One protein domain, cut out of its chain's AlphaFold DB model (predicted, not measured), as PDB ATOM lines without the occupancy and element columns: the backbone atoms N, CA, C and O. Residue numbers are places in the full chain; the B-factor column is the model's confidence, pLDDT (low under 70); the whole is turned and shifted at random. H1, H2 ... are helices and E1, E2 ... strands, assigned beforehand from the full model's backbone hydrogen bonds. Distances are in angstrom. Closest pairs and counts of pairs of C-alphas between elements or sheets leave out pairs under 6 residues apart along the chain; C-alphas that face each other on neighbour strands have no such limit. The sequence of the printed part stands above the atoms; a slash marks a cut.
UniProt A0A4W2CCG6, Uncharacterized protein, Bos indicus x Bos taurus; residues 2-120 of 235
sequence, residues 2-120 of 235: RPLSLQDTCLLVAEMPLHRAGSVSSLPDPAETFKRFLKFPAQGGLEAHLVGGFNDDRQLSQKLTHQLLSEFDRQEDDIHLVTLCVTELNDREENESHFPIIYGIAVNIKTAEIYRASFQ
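This is residues 2 to 120 of the 235 residues of an uncharacterized protein of Bos indicus x Bos taurus (UniProt A0A4W2CCG6). Two parallel strands, E1 and E2, lie side by side in the middle, with the long helix H2 packed over one face of the pair and short H1 at one end of H2. Two small hairpins lie away from H2, E3 and E4 beyond the short H3 and E5 and E6 nearer E1, while residues 2 to 29 form a long stretch with no named element and residues 39 to 44 stick out. The printed part has 119 residues, with three named helices and six named strands in the order H1 E1 H2 E2 H3 E3 E4 E5 E6. The class is mixed, helices and strands, with under half of the residues in named elements. The whole is compact, with a radius of gyration of the C-alphas of 15.7 A, and only just flat, spanning 46 by 42 by 23 A.

Look first at E1, residues 46 to 52, and E2, residues 79 to 86, parallel at 9 degrees, where N 48 and O 80 are 2.8 A apart, within hydrogen-bond range. E2 bends by 66 degrees at residue 82. With H2, residues 60 to 73, they form a strand-helix-strand unit, two parallel neighbour strands with a helix between, with a right-handed crossover. The closest C-alphas of H2 and E2 are those of Phe 72 and Ile 79, 7.0 A apart. H1, residues 30 to 37, touches residues 67 to 72 of H2 at a steep tilt of 52 degrees, the same way; the closest C-alphas, of Ala 31 and Glu 71, are 5.6 A apart. H3, residues 87 to 90, only just touches residues 61 to 65 of H2, with 3 pairs of C-alphas within 8 A, the closest those of Ser 61 and Thr 87 at 5.5 A. Next find the hairpin of E3, residues 91 to 94, and E4, residues 97 to 100, antiparallel at 141 degrees, with N 94 and O 97 at 2.8 A. The hairpin of E5, residues 105 to 107, and E6, residues 114 to 116, is antiparallel at 153 degrees, with N 106 and O 115 at 2.9 A. E4 and E5 are apart. In H2 every O i to N i+4 pair is within hydrogen-bond range, in H1 2 of 4, and H3 is too short for such a pair.

Find C-alpha 46 at (40.629, -47.274, -8.286), where E1 begins its 20.2 A. H2 runs 19.9 A from C-alpha 60 at (37.167, -28.261, 9.574), E2 17.5 A and H1 11.2 A. The short H3, E3, E4 and E5 precede E6, which ends at C-alpha 116, (21.648, -40.329, -0.163).

The two C-alphas farthest apart, those of Pro 41 and Asn 95, are 49.0 A from each other. The printed part has no cut, and no link between named elements is long. The mean pLDDT of the printed part is 71.3, and residues 2 to 44 are under 70.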
ATOM      1  N   ARG A   2      10.164 -52.198  -1.461       21.58
ATOM      2  CA  ARG A   2      10.644 -53.326  -0.649       21.58
ATOM      3  C   ARG A   2      11.722 -52.791   0.304       21.58
ATOM      4  O   ARG A   2      12.510 -51.963  -0.152       21.58
ATOM      5  N   PRO A   3      11.765 -53.219   1.574       24.27
ATOM      6  CA  PRO A   3      12.899 -52.917   2.436       24.27
ATOM      7  C   PRO A   3      14.136 -53.570   1.810       24.27
ATOM      8  O   PRO A   3      14.127 -54.772   1.548       24.27
ATOM      9  N   LEU A   4      15.161 -52.779   1.494       26.97
ATOM     10  CA  LEU A   4      16.461 -53.309   1.088       26.97
ATOM     11  C   LEU A   4      17.096 -53.941   2.332       26.97
ATOM     12  O   LEU A   4      17.261 -53.262   3.346       26.97
ATOM     13  N   SER A   5      17.385 -55.245   2.285       28.44
ATOM     14  CA  SER A   5      18.087 -55.926   3.372       28.44
ATOM     15  C   SER A   5      19.559 -55.496   3.368       28.44
ATOM     16  O   SER A   5      20.186 -55.351   2.319       28.44
ATOM     17  N   LEU A   6      20.129 -55.304   4.558       36.53
ATOM     18  CA  LEU A   6      21.527 -54.904   4.790       36.53
ATOM     19  C   LEU A   6      22.578 -55.933   4.310       36.53
ATOM     20  O   LEU A   6      23.752 -55.802   4.646       36.53
ATOM     21  N   GLN A   7      22.186 -56.966   3.557       26.97
ATOM     22  CA  GLN A   7      23.109 -57.919   2.929       26.97
ATOM     23  C   GLN A   7      23.866 -57.298   1.737       26.97
ATOM     24  O   GLN A   7      24.910 -57.811   1.349       26.97
ATOM     25  N   ASP A   8      23.392 -56.162   1.209       26.17
ATOM     26  CA  ASP A   8      23.914 -55.541  -0.018       26.17
ATOM     27  C   ASP A   8      24.664 -54.212   0.208       26.17
ATOM     28  O   ASP A   8      25.027 -53.523  -0.749       26.17
ATOM     29  N   THR A   9      24.913 -53.829   1.466       27.27
ATOM     30  CA  THR A   9      25.492 -52.524   1.823       27.27
ATOM     31  C   THR A   9      26.761 -52.714   2.650       27.27
ATOM     32  O   THR A   9      26.697 -52.954   3.854       27.27
ATOM     33  N   CYS A  10      27.936 -52.576   2.024       26.36
ATOM     34  CA  CYS A  10      29.172 -52.392   2.779       26.36
ATOM     35  C   CYS A  10      29.171 -50.926   3.151       26.36
ATOM     36  O   CYS A  10      29.475 -50.049   2.344       26.36
ATOM     37  N   LEU A  11      28.750 -50.662   4.375       27.84
ATOM     38  CA  LEU A  11      28.845 -49.351   4.959       27.84
ATOM     39  C   LEU A  11      30.330 -49.096   5.247       27.84
ATOM     40  O   LEU A  11      30.818 -49.396   6.333       27.84
ATOM     41  N   LEU A  12      31.068 -48.544   4.279       27.48
ATOM     42  CA  LEU A  12      32.310 -47.829   4.580       27.48
ATOM     43  C   LEU A  12      31.905 -46.462   5.145       27.48
ATOM     44  O   LEU A  12      32.159 -45.412   4.571       27.48
ATOM     45  N   VAL A  13      31.196 -46.490   6.276       29.12
ATOM     46  CA  VAL A  13      31.099 -45.327   7.143       29.12
ATOM     47  C   VAL A  13      32.474 -45.232   7.767       29.12
ATOM     48  O   VAL A  13      32.813 -45.928   8.723       29.12
ATOM     49  N   ALA A  14      33.300 -44.372   7.177       28.17
ATOM     50  CA  ALA A  14      34.236 -43.630   7.984       28.17
ATOM     51  C   ALA A  14      33.371 -42.846   8.980       28.17
ATOM     52  O   ALA A  14      32.956 -41.720   8.721       28.17
ATOM     53  N   GLU A  15      33.036 -43.479  10.104       28.19
ATOM     54  CA  GLU A  15      32.664 -42.783  11.327       28.19
ATOM     55  C   GLU A  15      33.942 -42.039  11.712       28.19
ATOM     56  O   GLU A  15      34.781 -42.525  12.468       28.19
ATOM     57  N   MET A  16      34.189 -40.909  11.050       29.16
ATOM     58  CA  MET A  16      35.201 -39.979  11.497       29.16
ATOM     59  C   MET A  16      34.612 -39.375  12.765       29.16
ATOM     60  O   MET A  16      33.557 -38.743  12.677       29.16
ATOM     61  N   PRO A  17      35.214 -39.595  13.947       30.27
ATOM     62  CA  PRO A  17      34.737 -38.964  15.161       30.27
ATOM     63  C   PRO A  17      34.942 -37.458  15.024       30.27
ATOM     64  O   PRO A  17      35.978 -36.912  15.392       30.27
ATOM     65  N   LEU A  18      33.930 -36.767  14.516       36.62
ATOM     66  CA  LEU A  18      33.826 -35.311  14.492       36.62
ATOM     67  C   LEU A  18      33.444 -34.772  15.887       36.62
ATOM     68  O   LEU A  18      32.863 -33.702  16.010       36.62
ATOM     69  N   HIS A  19      33.770 -35.494  16.964       44.03
ATOM     70  CA  HIS A  19      33.296 -35.216  18.326       44.03
ATOM     71  C   HIS A  19      34.390 -34.709  19.269       44.03
ATOM     72  O   HIS A  19      34.292 -34.861  20.486       44.03
ATOM     73  N   ARG A  20      35.459 -34.087  18.747       39.34
ATOM     74  CA  ARG A  20      36.416 -33.392  19.616       39.34
ATOM     75  C   ARG A  20      36.861 -32.040  19.076       39.34
ATOM     76  O   ARG A  20      37.601 -31.954  18.105       39.34
ATOM     77  N   ALA A  21      36.543 -30.995  19.838       30.41
ATOM     78  CA  ALA A  21      37.195 -29.683  19.804       30.41
ATOM     79  C   ALA A  21      38.597 -29.696  20.472       30.41
ATOM     80  O   ALA A  21      39.058 -28.692  21.008       30.41
ATOM     81  N   GLY A  22      39.292 -30.841  20.473       28.59
ATOM     82  CA  GLY A  22      40.586 -31.038  21.130       28.59
ATOM     83  C   GLY A  22      41.640 -31.528  20.142       28.59
ATOM     84  O   GLY A  22      41.625 -32.696  19.784       28.59
ATOM     85  N   SER A  23      42.516 -30.602  19.740       28.47
ATOM     86  CA  SER A  23      43.699 -30.728  18.874       28.47
ATOM     87  C   SER A  23      43.534 -31.529  17.571       28.47
ATOM     88  O   SER A  23      43.415 -32.753  17.531       28.47
ATOM     89  N   VAL A  24      43.715 -30.823  16.452       32.22
ATOM     90  CA  VAL A  24      43.804 -31.366  15.081       32.22
ATOM     91  C   VAL A  24      45.057 -32.248  14.857       32.22
ATOM     92  O   VAL A  24      45.486 -32.480  13.735       32.22
ATOM     93  N   SER A  25      45.675 -32.729  15.936       28.20
ATOM     94  CA  SER A  25      46.873 -33.566  15.965       28.20
ATOM     95  C   SER A  25      46.569 -35.046  16.227       28.20
ATOM     96  O   SER A  25      47.500 -35.810  16.459       28.20
ATOM     97  N   SER A  26      45.291 -35.441  16.280       34.62
ATOM     98  CA  SER A  26      44.866 -36.797  16.667       34.62
ATOM     99  C   SER A  26      44.068 -37.550  15.599       34.62
ATOM    100  O   SER A  26      43.651 -38.681  15.842       34.62
ATOM    101  N   LEU A  27      43.895 -36.975  14.404       36.28
ATOM    102  CA  LEU A  27      43.449 -37.767  13.261       36.28
ATOM    103  C   LEU A  27      44.591 -38.732  12.899       36.28
ATOM    104  O   LEU A  27      45.704 -38.255  12.659       36.28
ATOM    105  N   PRO A  28      44.375 -40.063  12.899       41.03
ATOM    106  CA  PRO A  28      45.345 -40.972  12.304       41.03
ATOM    107  C   PRO A  28      45.584 -40.536  10.859       41.03
ATOM    108  O   PRO A  28      44.644 -40.099  10.194       41.03
ATOM    109  N   ASP A  29      46.834 -40.636  10.406       42.97
ATOM    110  CA  ASP A  29      47.217 -40.328   9.032       42.97
ATOM    111  C   ASP A  29      46.266 -41.064   8.064       42.97
ATOM    112  O   ASP A  29      46.254 -42.307   8.039       42.97
ATOM    113  N   PRO A  30      45.425 -40.333   7.302       43.47
ATOM    114  CA  PRO A  30      44.520 -40.940   6.338       43.47
ATOM    115  C   PRO A  30      45.272 -41.847   5.357       43.47
ATOM    116  O   PRO A  30      44.729 -42.875   4.953       43.47
ATOM    117  N   ALA A  31      46.540 -41.540   5.052       39.19
ATOM    118  CA  ALA A  31      47.370 -42.300   4.126       39.19
ATOM    119  C   ALA A  31      47.761 -43.691   4.648       39.19
ATOM    120  O   ALA A  31      47.720 -44.661   3.888       39.19
ATOM    121  N   GLU A  32      48.107 -43.840   5.934       43.16
ATOM    122  CA  GLU A  32      48.455 -45.157   6.498       43.16
ATOM    123  C   GLU A  32      47.230 -46.086   6.527       43.16
ATOM    124  O   GLU A  32      47.326 -47.300   6.314       43.16
ATOM    125  N   THR A  33      46.053 -45.496   6.738       44.97
ATOM    126  CA  THR A  33      44.785 -46.222   6.746       44.97
ATOM    127  C   THR A  33      44.358 -46.603   5.331       44.97
ATOM    128  O   THR A  33      44.004 -47.757   5.093       44.97
ATOM    129  N   PHE A  34      44.488 -45.687   4.372       49.41
ATOM    130  CA  PHE A  34      44.160 -45.908   2.966       49.41
ATOM    131  C   PHE A  34      44.999 -47.035   2.336       49.41
ATOM    132  O   PHE A  34      44.451 -47.956   1.724       49.41
ATOM    133  N   LYS A  35      46.311 -47.076   2.614       45.38
ATOM    134  CA  LYS A  35      47.226 -48.130   2.126       45.38
ATOM    135  C   LYS A  35      46.883 -49.542   2.614       45.38
ATOM    136  O   LYS A  35      47.238 -50.526   1.965       45.38
ATOM    137  N   ARG A  36      46.195 -49.687   3.754       47.12
ATOM    138  CA  ARG A  36      45.779 -51.006   4.270       47.12
ATOM    139  C   ARG A  36      44.590 -51.601   3.516       47.12
ATOM    140  O   ARG A  36      44.469 -52.826   3.497       47.12
ATOM    141  N   PHE A  37      43.744 -50.772   2.902       47.88
ATOM    142  CA  PHE A  37      42.518 -51.215   2.230       47.88
ATOM    143  C   PHE A  37      42.699 -51.500   0.732       47.88
ATOM    144  O   PHE A  37      41.952 -52.304   0.184       47.88
ATOM    145  N   LEU A  38      43.726 -50.940   0.089       47.53
ATOM    146  CA  LEU A  38      43.954 -51.061  -1.359       47.53
ATOM    147  C   LEU A  38      44.626 -52.362  -1.835       47.53
ATOM    148  O   LEU A  38      45.090 -52.447  -2.967       47.53
ATOM    149  N   LYS A  39      44.666 -53.431  -1.029       46.19
ATOM    150  CA  LYS A  39      45.213 -54.726  -1.484       46.19
ATOM    151  C   LYS A  39      44.216 -55.501  -2.350       46.19
ATOM    152  O   LYS A  39      43.842 -56.622  -2.008       46.19
ATOM    153  N   PHE A  40      43.817 -54.929  -3.481       49.44
ATOM    154  CA  PHE A  40      43.070 -55.636  -4.513       49.44
ATOM    155  C   PHE A  40      43.734 -55.405  -5.871       49.44
ATOM    156  O   PHE A  40      43.941 -54.258  -6.253       49.44
ATOM    157  N   PRO A  41      44.064 -56.467  -6.627       44.16
ATOM    158  CA  PRO A  41      44.426 -56.313  -8.026       44.16
ATOM    159  C   PRO A  41      43.148 -55.942  -8.787       44.16
ATOM    160  O   PRO A  41      42.383 -56.816  -9.194       44.16
ATOM    161  N   ALA A  42      42.857 -54.649  -8.905       51.03
ATOM    162  CA  ALA A  42      41.658 -54.183  -9.582       51.03
ATOM    163  C   ALA A  42      41.884 -54.206 -11.101       51.03
ATOM    164  O   ALA A  42      42.516 -53.319 -11.671       51.03
ATOM    165  N   GLN A  43      41.332 -55.213 -11.783       55.12
ATOM    166  CA  GLN A  43      40.943 -55.026 -13.181       55.12
ATOM    167  C   GLN A  43      39.814 -53.983 -13.183       55.12
ATOM    168  O   GLN A  43      38.680 -54.328 -12.874       55.12
ATOM    169  N   GLY A  44      40.137 -52.713 -13.444       64.81
ATOM    170  CA  GLY A  44      39.145 -51.626 -13.463       64.81
ATOM    171  C   GLY A  44      39.596 -50.277 -12.895       64.81
ATOM    172  O   GLY A  44      38.851 -49.318 -13.042       64.81
ATOM    173  N   GLY A  45      40.798 -50.177 -12.313       76.06
ATOM    174  CA  GLY A  45      41.275 -48.935 -11.687       76.06
ATOM    175  C   GLY A  45      40.647 -48.678 -10.311       76.06
ATOM    176  O   GLY A  45      39.755 -49.409  -9.878       76.06
ATOM    177  N   LEU A  46      41.155 -47.677  -9.591       84.25
ATOM    178  CA  LEU A  46      40.629 -47.274  -8.286       84.25
ATOM    179  C   LEU A  46      39.752 -46.033  -8.450       84.25
ATOM    180  O   LEU A  46      40.188 -45.046  -9.033       84.25
ATOM    181  N   GLU A  47      38.539 -46.064  -7.905       87.81
ATOM    182  CA  GLU A  47      37.615 -44.927  -7.909       87.81
ATOM    183  C   GLU A  47      37.438 -44.371  -6.491       87.81
ATOM    184  O   GLU A  47      37.273 -45.122  -5.525       87.81
ATOM    185  N   ALA A  48      37.474 -43.044  -6.357       87.12
ATOM    186  CA  ALA A  48      37.270 -42.335  -5.100       87.12
ATOM    187  C   ALA A  48      36.002 -41.474  -5.142       87.12
ATOM    188  O   ALA A  48      35.752 -40.725  -6.092       87.12
ATOM    189  N   HIS A  49      35.230 -41.544  -4.058       91.62
ATOM    190  CA  HIS A  49      34.011 -40.770  -3.854       91.62
ATOM    191  C   HIS A  49      34.063 -40.095  -2.484       91.62
ATOM    192  O   HIS A  49      34.133 -40.763  -1.453       91.62
ATOM    193  N   LEU A  50      34.025 -38.767  -2.475       93.19
ATOM    194  CA  LEU A  50      34.065 -37.936  -1.279       93.19
ATOM    195  C   LEU A  50      32.749 -37.164  -1.160       93.19
ATOM    196  O   LEU A  50      32.381 -36.408  -2.063       93.19
ATOM    197  N   VAL A  51      32.038 -37.362  -0.049       94.56
ATOM    198  CA  VAL A  51      30.767 -36.689   0.254       94.56
ATOM    199  C   VAL A  51      30.738 -36.305   1.730       94.56
ATOM    200  O   VAL A  51      31.033 -37.144   2.578       94.56
ATOM    201  N   GLY A  52      30.354 -35.068   2.044       91.75
ATOM    202  CA  GLY A  52      30.175 -34.607   3.424       91.75
ATOM    203  C   GLY A  52      30.890 -33.296   3.748       91.75
ATOM    204  O   GLY A  52      31.523 -32.675   2.900       91.75
ATOM    205  N   GLY A  53      30.775 -32.854   4.998       91.88
ATOM    206  CA  GLY A  53      31.194 -31.505   5.384       91.88
ATOM    207  C   GLY A  53      30.290 -30.424   4.785       91.88
ATOM    208  O   GLY A  53      29.342 -30.725   4.060       91.88
ATOM    209  N   PHE A  54      30.555 -29.174   5.136       96.69
ATOM    210  CA  PHE A  54      29.828 -27.988   4.676       96.69
ATOM    211  C   PHE A  54      30.715 -26.747   4.873       96.69
ATOM    212  O   PHE A  54      31.887 -26.899   5.231       96.69
ATOM    213  N   ASN A  55      30.204 -25.535   4.655       96.94
ATOM    214  CA  ASN A  55      30.949 -24.312   4.964       96.94
ATOM    215  C   ASN A  55      30.891 -24.008   6.469       96.94
ATOM    216  O   ASN A  55      30.198 -23.099   6.912       96.94
ATOM    217  N   ASP A  56      31.603 -24.798   7.273       91.56
ATOM    218  CA  ASP A  56      31.632 -24.617   8.723       91.56
ATOM    219  C   ASP A  56      32.563 -23.473   9.166       91.56
ATOM    220  O   ASP A  56      33.678 -23.326   8.659       91.56
ATOM    221  N   ASP A  57      32.147 -22.719  10.191       92.12
ATOM    222  CA  ASP A  57      32.881 -21.564  10.745       92.12
ATOM    223  C   ASP A  57      34.323 -21.882  11.171       92.12
ATOM    224  O   ASP A  57      35.183 -21.001  11.252       92.12
ATOM    225  N   ARG A  58      34.594 -23.152  11.491       89.56
ATOM    226  CA  ARG A  58      35.887 -23.631  11.994       89.56
ATOM    227  C   ARG A  58      36.803 -24.140  10.874       89.56
ATOM    228  O   ARG A  58      37.921 -24.566  11.174       89.56
ATOM    229  N   GLN A  59      36.357 -24.091   9.615       92.94
ATOM    230  CA  GLN A  59      37.062 -24.583   8.425       92.94
ATOM    231  C   GLN A  59      37.514 -26.052   8.532       92.94
ATOM    232  O   GLN A  59      38.484 -26.472   7.892       92.94
ATOM    233  N   LEU A  60      36.830 -26.858   9.348       87.75
ATOM    234  CA  LEU A  60      37.167 -28.261   9.574       87.75
ATOM    235  C   LEU A  60      36.906 -29.091   8.319       87.75
ATOM    236  O   LEU A  60      37.753 -29.904   7.946       87.75
ATOM    237  N   SER A  61      35.785 -28.847   7.637       89.00
ATOM    238  CA  SER A  61      35.421 -29.529   6.394       89.00
ATOM    239  C   SER A  61      36.440 -29.234   5.301       89.00
ATOM    240  O   SER A  61      36.969 -30.153   4.686       89.00
ATOM    241  N   GLN A  62      36.779 -27.957   5.091       92.12
ATOM    242  CA  GLN A  62      37.776 -27.553   4.093       92.12
ATOM    243  C   GLN A  62      39.149 -28.174   4.382       92.12
ATOM    244  O   GLN A  62      39.800 -28.707   3.480       92.12
ATOM    245  N   LYS A  63      39.583 -28.144   5.648       89.06
ATOM    246  CA  LYS A  63      40.851 -28.744   6.068       89.06
ATOM    247  C   LYS A  63      40.882 -30.247   5.801       89.06
ATOM    248  O   LYS A  63      41.873 -30.737   5.260       89.06
ATOM    249  N   LEU A  64      39.816 -30.963   6.158       85.31
ATOM    250  CA  LEU A  64      39.712 -32.402   5.935       85.31
ATOM    251  C   LEU A  64      39.692 -32.737   4.438       85.31
ATOM    252  O   LEU A  64      40.425 -33.625   4.013       85.31
ATOM    253  N   THR A  65      38.924 -31.996   3.636       89.19
ATOM    254  CA  THR A  65      38.891 -32.142   2.173       89.19
ATOM    255  C   THR A  65      40.288 -31.994   1.575       89.19
ATOM    256  O   THR A  65      40.733 -32.867   0.831       89.19
ATOM    257  N   HIS A  66      41.021 -30.938   1.945       90.81
ATOM    258  CA  HIS A  66      42.391 -30.734   1.476       90.81
ATOM    259  C   HIS A  66      43.317 -31.884   1.895       90.81
ATOM    260  O   HIS A  66      44.108 -32.359   1.085       90.81
ATOM    261  N   GLN A  67      43.230 -32.345   3.146       83.62
ATOM    262  CA  GLN A  67      44.033 -33.472   3.629       83.62
ATOM    263  C   GLN A  67      43.744 -34.753   2.837       83.62
ATOM    264  O   GLN A  67      44.681 -35.374   2.351       83.62
ATOM    265  N   LEU A  68      42.473 -35.116   2.651       83.88
ATOM    266  CA  LEU A  68      42.084 -36.325   1.917       83.88
ATOM    267  C   LEU A  68      42.544 -36.286   0.456       83.88
ATOM    268  O   LEU A  68      43.186 -37.229   0.001       83.88
ATOM    269  N   LEU A  69      42.271 -35.189  -0.258       89.50
ATOM    270  CA  LEU A  69      42.700 -35.030  -1.651       89.50
ATOM    271  C   LEU A  69      44.222 -35.084  -1.772       89.50
ATOM    272  O   LEU A  69      44.749 -35.763  -2.647       89.50
ATOM    273  N   SER A  70      44.926 -34.416  -0.858       89.56
ATOM    274  CA  SER A  70      46.382 -34.407  -0.853       89.56
ATOM    275  C   SER A  70      46.980 -35.782  -0.550       89.56
ATOM    276  O   SER A  70      48.041 -36.084  -1.085       89.56
ATOM    277  N   GLU A  71      46.347 -36.605   0.291       83.06
ATOM    278  CA  GLU A  71      46.818 -37.971   0.538       83.06
ATOM    279  C   GLU A  71      46.498 -38.928  -0.614       83.06
ATOM    280  O   GLU A  71      47.309 -39.811  -0.894       83.06
ATOM    281  N   PHE A  72      45.369 -38.758  -1.310       81.56
ATOM    282  CA  PHE A  72      45.068 -39.543  -2.513       81.56
ATOM    283  C   PHE A  72      46.021 -39.220  -3.663       81.56
ATOM    284  O   PHE A  72      46.548 -40.138  -4.280       81.56
ATOM    285  N   ASP A  73      46.321 -37.941  -3.889       88.50
ATOM    286  CA  ASP A  73      47.240 -37.486  -4.944       88.50
ATOM    287  C   ASP A  73      48.678 -38.017  -4.772       88.50
ATOM    288  O   ASP A  73      49.431 -38.142  -5.733       88.50
ATOM    289  N   ARG A  74      49.071 -38.374  -3.540       88.12
ATOM    290  CA  ARG A  74      50.399 -38.933  -3.229       88.12
ATOM    291  C   ARG A  74      50.524 -40.440  -3.431       88.12
ATOM    292  O   ARG A  74      51.610 -40.975  -3.194       88.12
ATOM    293  N   GLN A  75      49.443 -41.146  -3.753       81.44
ATOM    294  CA  GLN A  75      49.525 -42.592  -3.950       81.44
ATOM    295  C   GLN A  75      50.211 -42.923  -5.278       81.44
ATOM    296  O   GLN A  75      50.175 -42.145  -6.223       81.44
ATOM    297  N   GLU A  76      50.871 -44.081  -5.328       86.00
ATOM    298  CA  GLU A  76      51.504 -44.569  -6.562       86.00
ATOM    299  C   GLU A  76      50.469 -45.105  -7.561       86.00
ATOM    300  O   GLU A  76      50.708 -45.075  -8.765       86.00
ATOM    301  N   ASP A  77      49.338 -45.608  -7.058       81.44
ATOM    302  CA  ASP A  77      48.233 -46.105  -7.870       81.44
ATOM    303  C   ASP A  77      47.392 -44.949  -8.434       81.44
ATOM    304  O   ASP A  77      47.098 -43.980  -7.730       81.44
ATOM    305  N   ASP A  78      46.922 -45.097  -9.675       85.19
ATOM    306  CA  ASP A  78      45.975 -44.158 -10.278       85.19
ATOM    307  C   ASP A  78      44.613 -44.241  -9.570       85.19
ATOM    308  O   ASP A  78      43.917 -45.262  -9.622       85.19
ATOM    309  N   ILE A  79      44.220 -43.141  -8.922       85.25
ATOM    310  CA  ILE A  79      42.929 -42.993  -8.243       85.25
ATOM    311  C   ILE A  79      42.081 -41.980  -9.006       85.25
ATOM    312  O   ILE A  79      42.351 -40.778  -9.020       85.25
ATOM    313  N   HIS A  80      41.008 -42.459  -9.617       87.62
ATOM    314  CA  HIS A  80      40.046 -41.634 -10.326       87.62
ATOM    315  C   HIS A  80      39.051 -41.026  -9.338       87.62
ATOM    316  O   HIS A  80      38.228 -41.721  -8.745       87.62
ATOM    317  N   LEU A  81      39.097 -39.706  -9.157       90.56
ATOM    318  CA  LEU A  81      38.088 -38.989  -8.382       90.56
ATOM    319  C   LEU A  81      36.778 -38.909  -9.181       90.56
ATOM    320  O   LEU A  81      36.665 -38.118 -10.116       90.56
ATOM    321  N   VAL A  82      35.788 -39.722  -8.807       93.56
ATOM    322  CA  VAL A  82      34.499 -39.841  -9.515       93.56
ATOM    323  C   VAL A  82      33.419 -38.963  -8.888       93.56
ATOM    324  O   VAL A  82      32.557 -38.427  -9.583       93.56
ATOM    325  N   THR A  83      33.434 -38.787  -7.566       93.38
ATOM    326  CA  THR A  83      32.464 -37.929  -6.870       93.38
ATOM    327  C   THR A  83      33.168 -37.028  -5.873       93.38
ATOM    328  O   THR A  83      33.882 -37.507  -4.997       93.38
ATOM    329  N   LEU A  84      32.911 -35.726  -5.979       95.69
ATOM    330  CA  LEU A  84      33.345 -34.716  -5.021       95.69
ATOM    331  C   LEU A  84      32.139 -33.834  -4.681       95.69
ATOM    332  O   LEU A  84      31.772 -32.948  -5.444       95.69
ATOM    333  N   CYS A  85      31.491 -34.123  -3.556       97.00
ATOM    334  CA  CYS A  85      30.352 -33.370  -3.026       97.00
ATOM    335  C   CYS A  85      30.633 -33.040  -1.557       97.00
ATOM    336  O   CYS A  85      30.017 -33.597  -0.646       97.00
ATOM    337  N   VAL A  86      31.633 -32.189  -1.339       94.75
ATOM    338  CA  VAL A  86      32.162 -31.851  -0.015       94.75
ATOM    339  C   VAL A  86      32.195 -30.350   0.220       94.75
ATOM    340  O   VAL A  86      32.169 -29.590  -0.745       94.75
ATOM    341  N   THR A  87      32.293 -29.941   1.488       94.38
ATOM    342  CA  THR A  87      32.496 -28.535   1.889       94.38
ATOM    343  C   THR A  87      31.481 -27.621   1.188       94.38
ATOM    344  O   THR A  87      30.282 -27.819   1.373       94.38
ATOM    345  N   GLU A  88      31.908 -26.693   0.333       97.31
ATOM    346  CA  GLU A  88      31.036 -25.740  -0.348       97.31
ATOM    347  C   GLU A  88      30.042 -26.406  -1.309       97.31
ATOM    348  O   GLU A  88      28.948 -25.891  -1.527       97.31
ATOM    349  N   LEU A  89      30.380 -27.578  -1.855       97.94
ATOM    350  CA  LEU A  89      29.508 -28.327  -2.766       97.94
ATOM    351  C   LEU A  89      28.391 -29.072  -2.026       97.94
ATOM    352  O   LEU A  89      27.421 -29.505  -2.647       97.94
ATOM    353  N   ASN A  90      28.533 -29.242  -0.711       97.69
ATOM    354  CA  ASN A  90      27.538 -29.866   0.153       97.69
ATOM    355  C   ASN A  90      26.883 -28.856   1.104       97.69
ATOM    356  O   ASN A  90      26.232 -29.270   2.056       97.69
ATOM    357  N   ASP A  91      27.049 -27.556   0.872       97.75
ATOM    358  CA  ASP A  91      26.593 -26.505   1.776       97.75
ATOM    359  C   ASP A  91      25.212 -25.955   1.401       97.75
ATOM    360  O   ASP A  91      24.886 -25.772   0.226       97.75
ATOM    361  N   ARG A  92      24.401 -25.660   2.415       97.62
ATOM    362  CA  ARG A  92      23.207 -24.821   2.303       97.62
ATOM    363  C   ARG A  92      23.223 -23.774   3.405       97.62
ATOM    364  O   ARG A  92      23.641 -24.057   4.524       97.62
ATOM    365  N   GLU A  93      22.681 -22.606   3.097       97.00
ATOM    366  CA  GLU A  93      22.537 -21.511   4.049       97.00
ATOM    367  C   GLU A  93      21.059 -21.326   4.415       97.00
ATOM    368  O   GLU A  93      20.193 -21.217   3.542       97.00
ATOM    369  N   GLU A  94      20.762 -21.295   5.712       95.44
ATOM    370  CA  GLU A  94      19.435 -21.019   6.260       95.44
ATOM    371  C   GLU A  94      19.578 -20.005   7.404       95.44
ATOM    372  O   GLU A  94      20.223 -20.287   8.410       95.44
ATOM    373  N   ASN A  95      18.969 -18.820   7.268       94.31
ATOM    374  CA  ASN A  95      19.055 -17.728   8.253       94.31
ATOM    375  C   ASN A  95      20.504 -17.368   8.648       94.31
ATOM    376  O   ASN A  95      20.826 -17.344   9.836       94.31
ATOM    377  N   GLU A  96      21.373 -17.127   7.657       93.19
ATOM    378  CA  GLU A  96      22.799 -16.789   7.854       93.19
ATOM    379  C   GLU A  96      23.613 -17.891   8.563       93.19
ATOM    380  O   GLU A  96      24.725 -17.656   9.027       93.19
ATOM    381  N   SER A  97      23.062 -19.105   8.676       94.50
ATOM    382  CA  SER A  97      23.736 -20.274   9.242       94.50
ATOM    383  C   SER A  97      23.940 -21.337   8.171       94.50
ATOM    384  O   SER A  97      23.048 -21.599   7.363       94.50
ATOM    385  N   HIS A  98      25.109 -21.969   8.186       96.69
ATOM    386  CA  HIS A  98      25.496 -22.983   7.211       96.69
ATOM    387  C   HIS A  98      25.236 -24.401   7.729       96.69
ATOM    388  O   HIS A  98      25.428 -24.700   8.910       96.69
ATOM    389  N   PHE A  99      24.809 -25.287   6.828       95.06
ATOM    390  CA  PHE A  99      24.469 -26.675   7.129       95.06
ATOM    391  C   PHE A  99      24.860 -27.593   5.970       95.06
ATOM    392  O   PHE A  99      24.779 -27.188   4.810       95.06
ATOM    393  N   PRO A 100      25.173 -28.871   6.233       94.19
ATOM    394  CA  PRO A 100      25.328 -29.837   5.161       94.19
ATOM    395  C   PRO A 100      23.973 -30.182   4.518       94.19
ATOM    396  O   PRO A 100      22.941 -30.299   5.186       94.19
ATOM    397  N   ILE A 101      23.979 -30.384   3.200       96.00
ATOM    398  CA  ILE A 101      22.850 -30.902   2.418       96.00
ATOM    399  C   ILE A 101      22.760 -32.425   2.591       96.00
ATOM    400  O   ILE A 101      21.675 -32.973   2.796       96.00
ATOM    401  N   ILE A 102      23.893 -33.124   2.484       93.94
ATOM    402  CA  ILE A 102      24.001 -34.579   2.614       93.94
ATOM    403  C   ILE A 102      24.675 -34.919   3.942       93.94
ATOM    404  O   ILE A 102      25.849 -34.616   4.142       93.94
ATOM    405  N   TYR A 103      23.929 -35.599   4.816       89.62
ATOM    406  CA  TYR A 103      24.412 -36.124   6.101       89.62
ATOM    407  C   TYR A 103      24.828 -37.599   6.039       89.62
ATOM    408  O   TYR A 103      25.552 -38.076   6.907       89.62
ATOM    409  N   GLY A 104      24.346 -38.344   5.042       88.62
ATOM    410  CA  GLY A 104      24.567 -39.781   4.950       88.62
ATOM    411  C   GLY A 104      24.390 -40.308   3.533       88.62
ATOM    412  O   GLY A 104      23.558 -39.822   2.759       88.62
ATOM    413  N   ILE A 105      25.186 -41.321   3.208       92.56
ATOM    414  CA  ILE A 105      25.150 -42.038   1.936       92.56
ATOM    415  C   ILE A 105      25.124 -43.547   2.186       92.56
ATOM    416  O   ILE A 105      25.569 -44.025   3.230       92.56
ATOM    417  N   ALA A 106      24.621 -44.289   1.210       91.38
ATOM    418  CA  ALA A 106      24.779 -45.730   1.107       91.38
ATOM    419  C   ALA A 106      25.460 -46.067  -0.222       91.38
ATOM    420  O   ALA A 106      25.301 -45.340  -1.206       91.38
ATOM    421  N   VAL A 107      26.187 -47.183  -0.234       91.69
ATOM    422  CA  VAL A 107      26.800 -47.746  -1.438       91.69
ATOM    423  C   VAL A 107      26.281 -49.164  -1.617       91.69
ATOM    424  O   VAL A 107      26.400 -49.994  -0.710       91.69
ATOM    425  N   ASN A 108      25.700 -49.447  -2.780       91.31
ATOM    426  CA  ASN A 108      25.344 -50.807  -3.157       91.31
ATOM    427  C   ASN A 108      26.596 -51.518  -3.683       91.31
ATOM    428  O   ASN A 108      27.124 -51.151  -4.727       91.31
ATOM    429  N   ILE A 109      27.063 -52.557  -2.988       86.12
ATOM    430  CA  ILE A 109      28.320 -53.240  -3.351       86.12
ATOM    431  C   ILE A 109      28.222 -53.912  -4.728       86.12
ATOM    432  O   ILE A 109      29.212 -54.015  -5.445       86.12
ATOM    433  N   LYS A 110      27.031 -54.398  -5.100       86.06
ATOM    434  CA  LYS A 110      26.823 -55.164  -6.336       86.06
ATOM    435  C   LYS A 110      26.769 -54.261  -7.561       86.06
ATOM    436  O   LYS A 110      27.233 -54.665  -8.621       86.06
ATOM    437  N   THR A 111      26.162 -53.084  -7.424       90.81
ATOM    438  CA  THR A 111      25.949 -52.149  -8.542       90.81
ATOM    439  C   THR A 111      26.915 -50.969  -8.542       90.81
ATOM    440  O   THR A 111      26.949 -50.236  -9.523       90.81
ATOM    441  N   ALA A 112      27.679 -50.781  -7.463       87.38
ATOM    442  CA  ALA A 112      28.498 -49.600  -7.182       87.38
ATOM    443  C   ALA A 112      27.708 -48.274  -7.102       87.38
ATOM    444  O   ALA A 112      28.298 -47.198  -7.046       87.38
ATOM    445  N   GLU A 113      26.372 -48.317  -7.052       92.31
ATOM    446  CA  GLU A 113      25.553 -47.107  -6.962       92.31
ATOM    447  C   GLU A 113      25.685 -46.438  -5.590       92.31
ATOM    448  O   GLU A 113      25.547 -47.086  -4.546       92.31
ATOM    449  N   ILE A 114      25.873 -45.116  -5.608       92.62
ATOM    450  CA  ILE A 114      25.940 -44.258  -4.423       92.62
ATOM    451  C   ILE A 114      24.701 -43.372  -4.375       92.62
ATOM    452  O   ILE A 114      24.373 -42.683  -5.341       92.62
ATOM    453  N   TYR A 115      24.016 -43.361  -3.235       92.81
ATOM    454  CA  TYR A 115      22.800 -42.573  -3.051       92.81
ATOM    455  C   TYR A 115      22.681 -42.040  -1.624       92.81
ATOM    456  O   TYR A 115      23.238 -42.591  -0.674       92.81
ATOM    457  N   ARG A 116      21.938 -40.938  -1.469       95.06
ATOM    458  CA  ARG A 116      21.648 -40.329  -0.163       95.06
ATOM    459  C   ARG A 116      20.827 -41.298   0.687       95.06
ATOM    460  O   ARG A 116      19.847 -41.859   0.196       95.06
ATOM    461  N   ALA A 117      21.198 -41.466   1.952       92.50
ATOM    462  CA  ALA A 117      20.538 -42.405   2.853       92.50
ATOM    463  C   ALA A 117      20.553 -41.922   4.309       92.50
ATOM    464  O   ALA A 117      21.416 -41.151   4.725       92.50
ATOM    465  N   SER A 118      19.600 -42.426   5.092       89.06
ATOM    466  CA  SER A 118      19.525 -42.250   6.543       89.06
ATOM    467  C   SER A 118      19.279 -43.602   7.200       89.06
ATOM    468  O   SER A 118      18.442 -44.368   6.720       89.06
ATOM    469  N   PHE A 119      19.956 -43.873   8.314       89.69
ATOM    470  CA  PHE A 119      19.920 -45.176   8.979       89.69
ATOM    471  C   PHE A 119      19.330 -45.036  10.380       89.69
ATOM    472  O   PHE A 119      19.880 -44.314  11.219       89.69
ATOM    473  N   GLN A 120      18.197 -45.705  10.606       90.25
ATOM    474  CA  GLN A 120      17.570 -45.812  11.927       90.25
ATOM    475  C   GLN A 120      18.205 -46.934  12.748       90.25
ATOM    476  O   GLN A 120      18.525 -46.722  13.910       90.25
TER     477      GLN A 120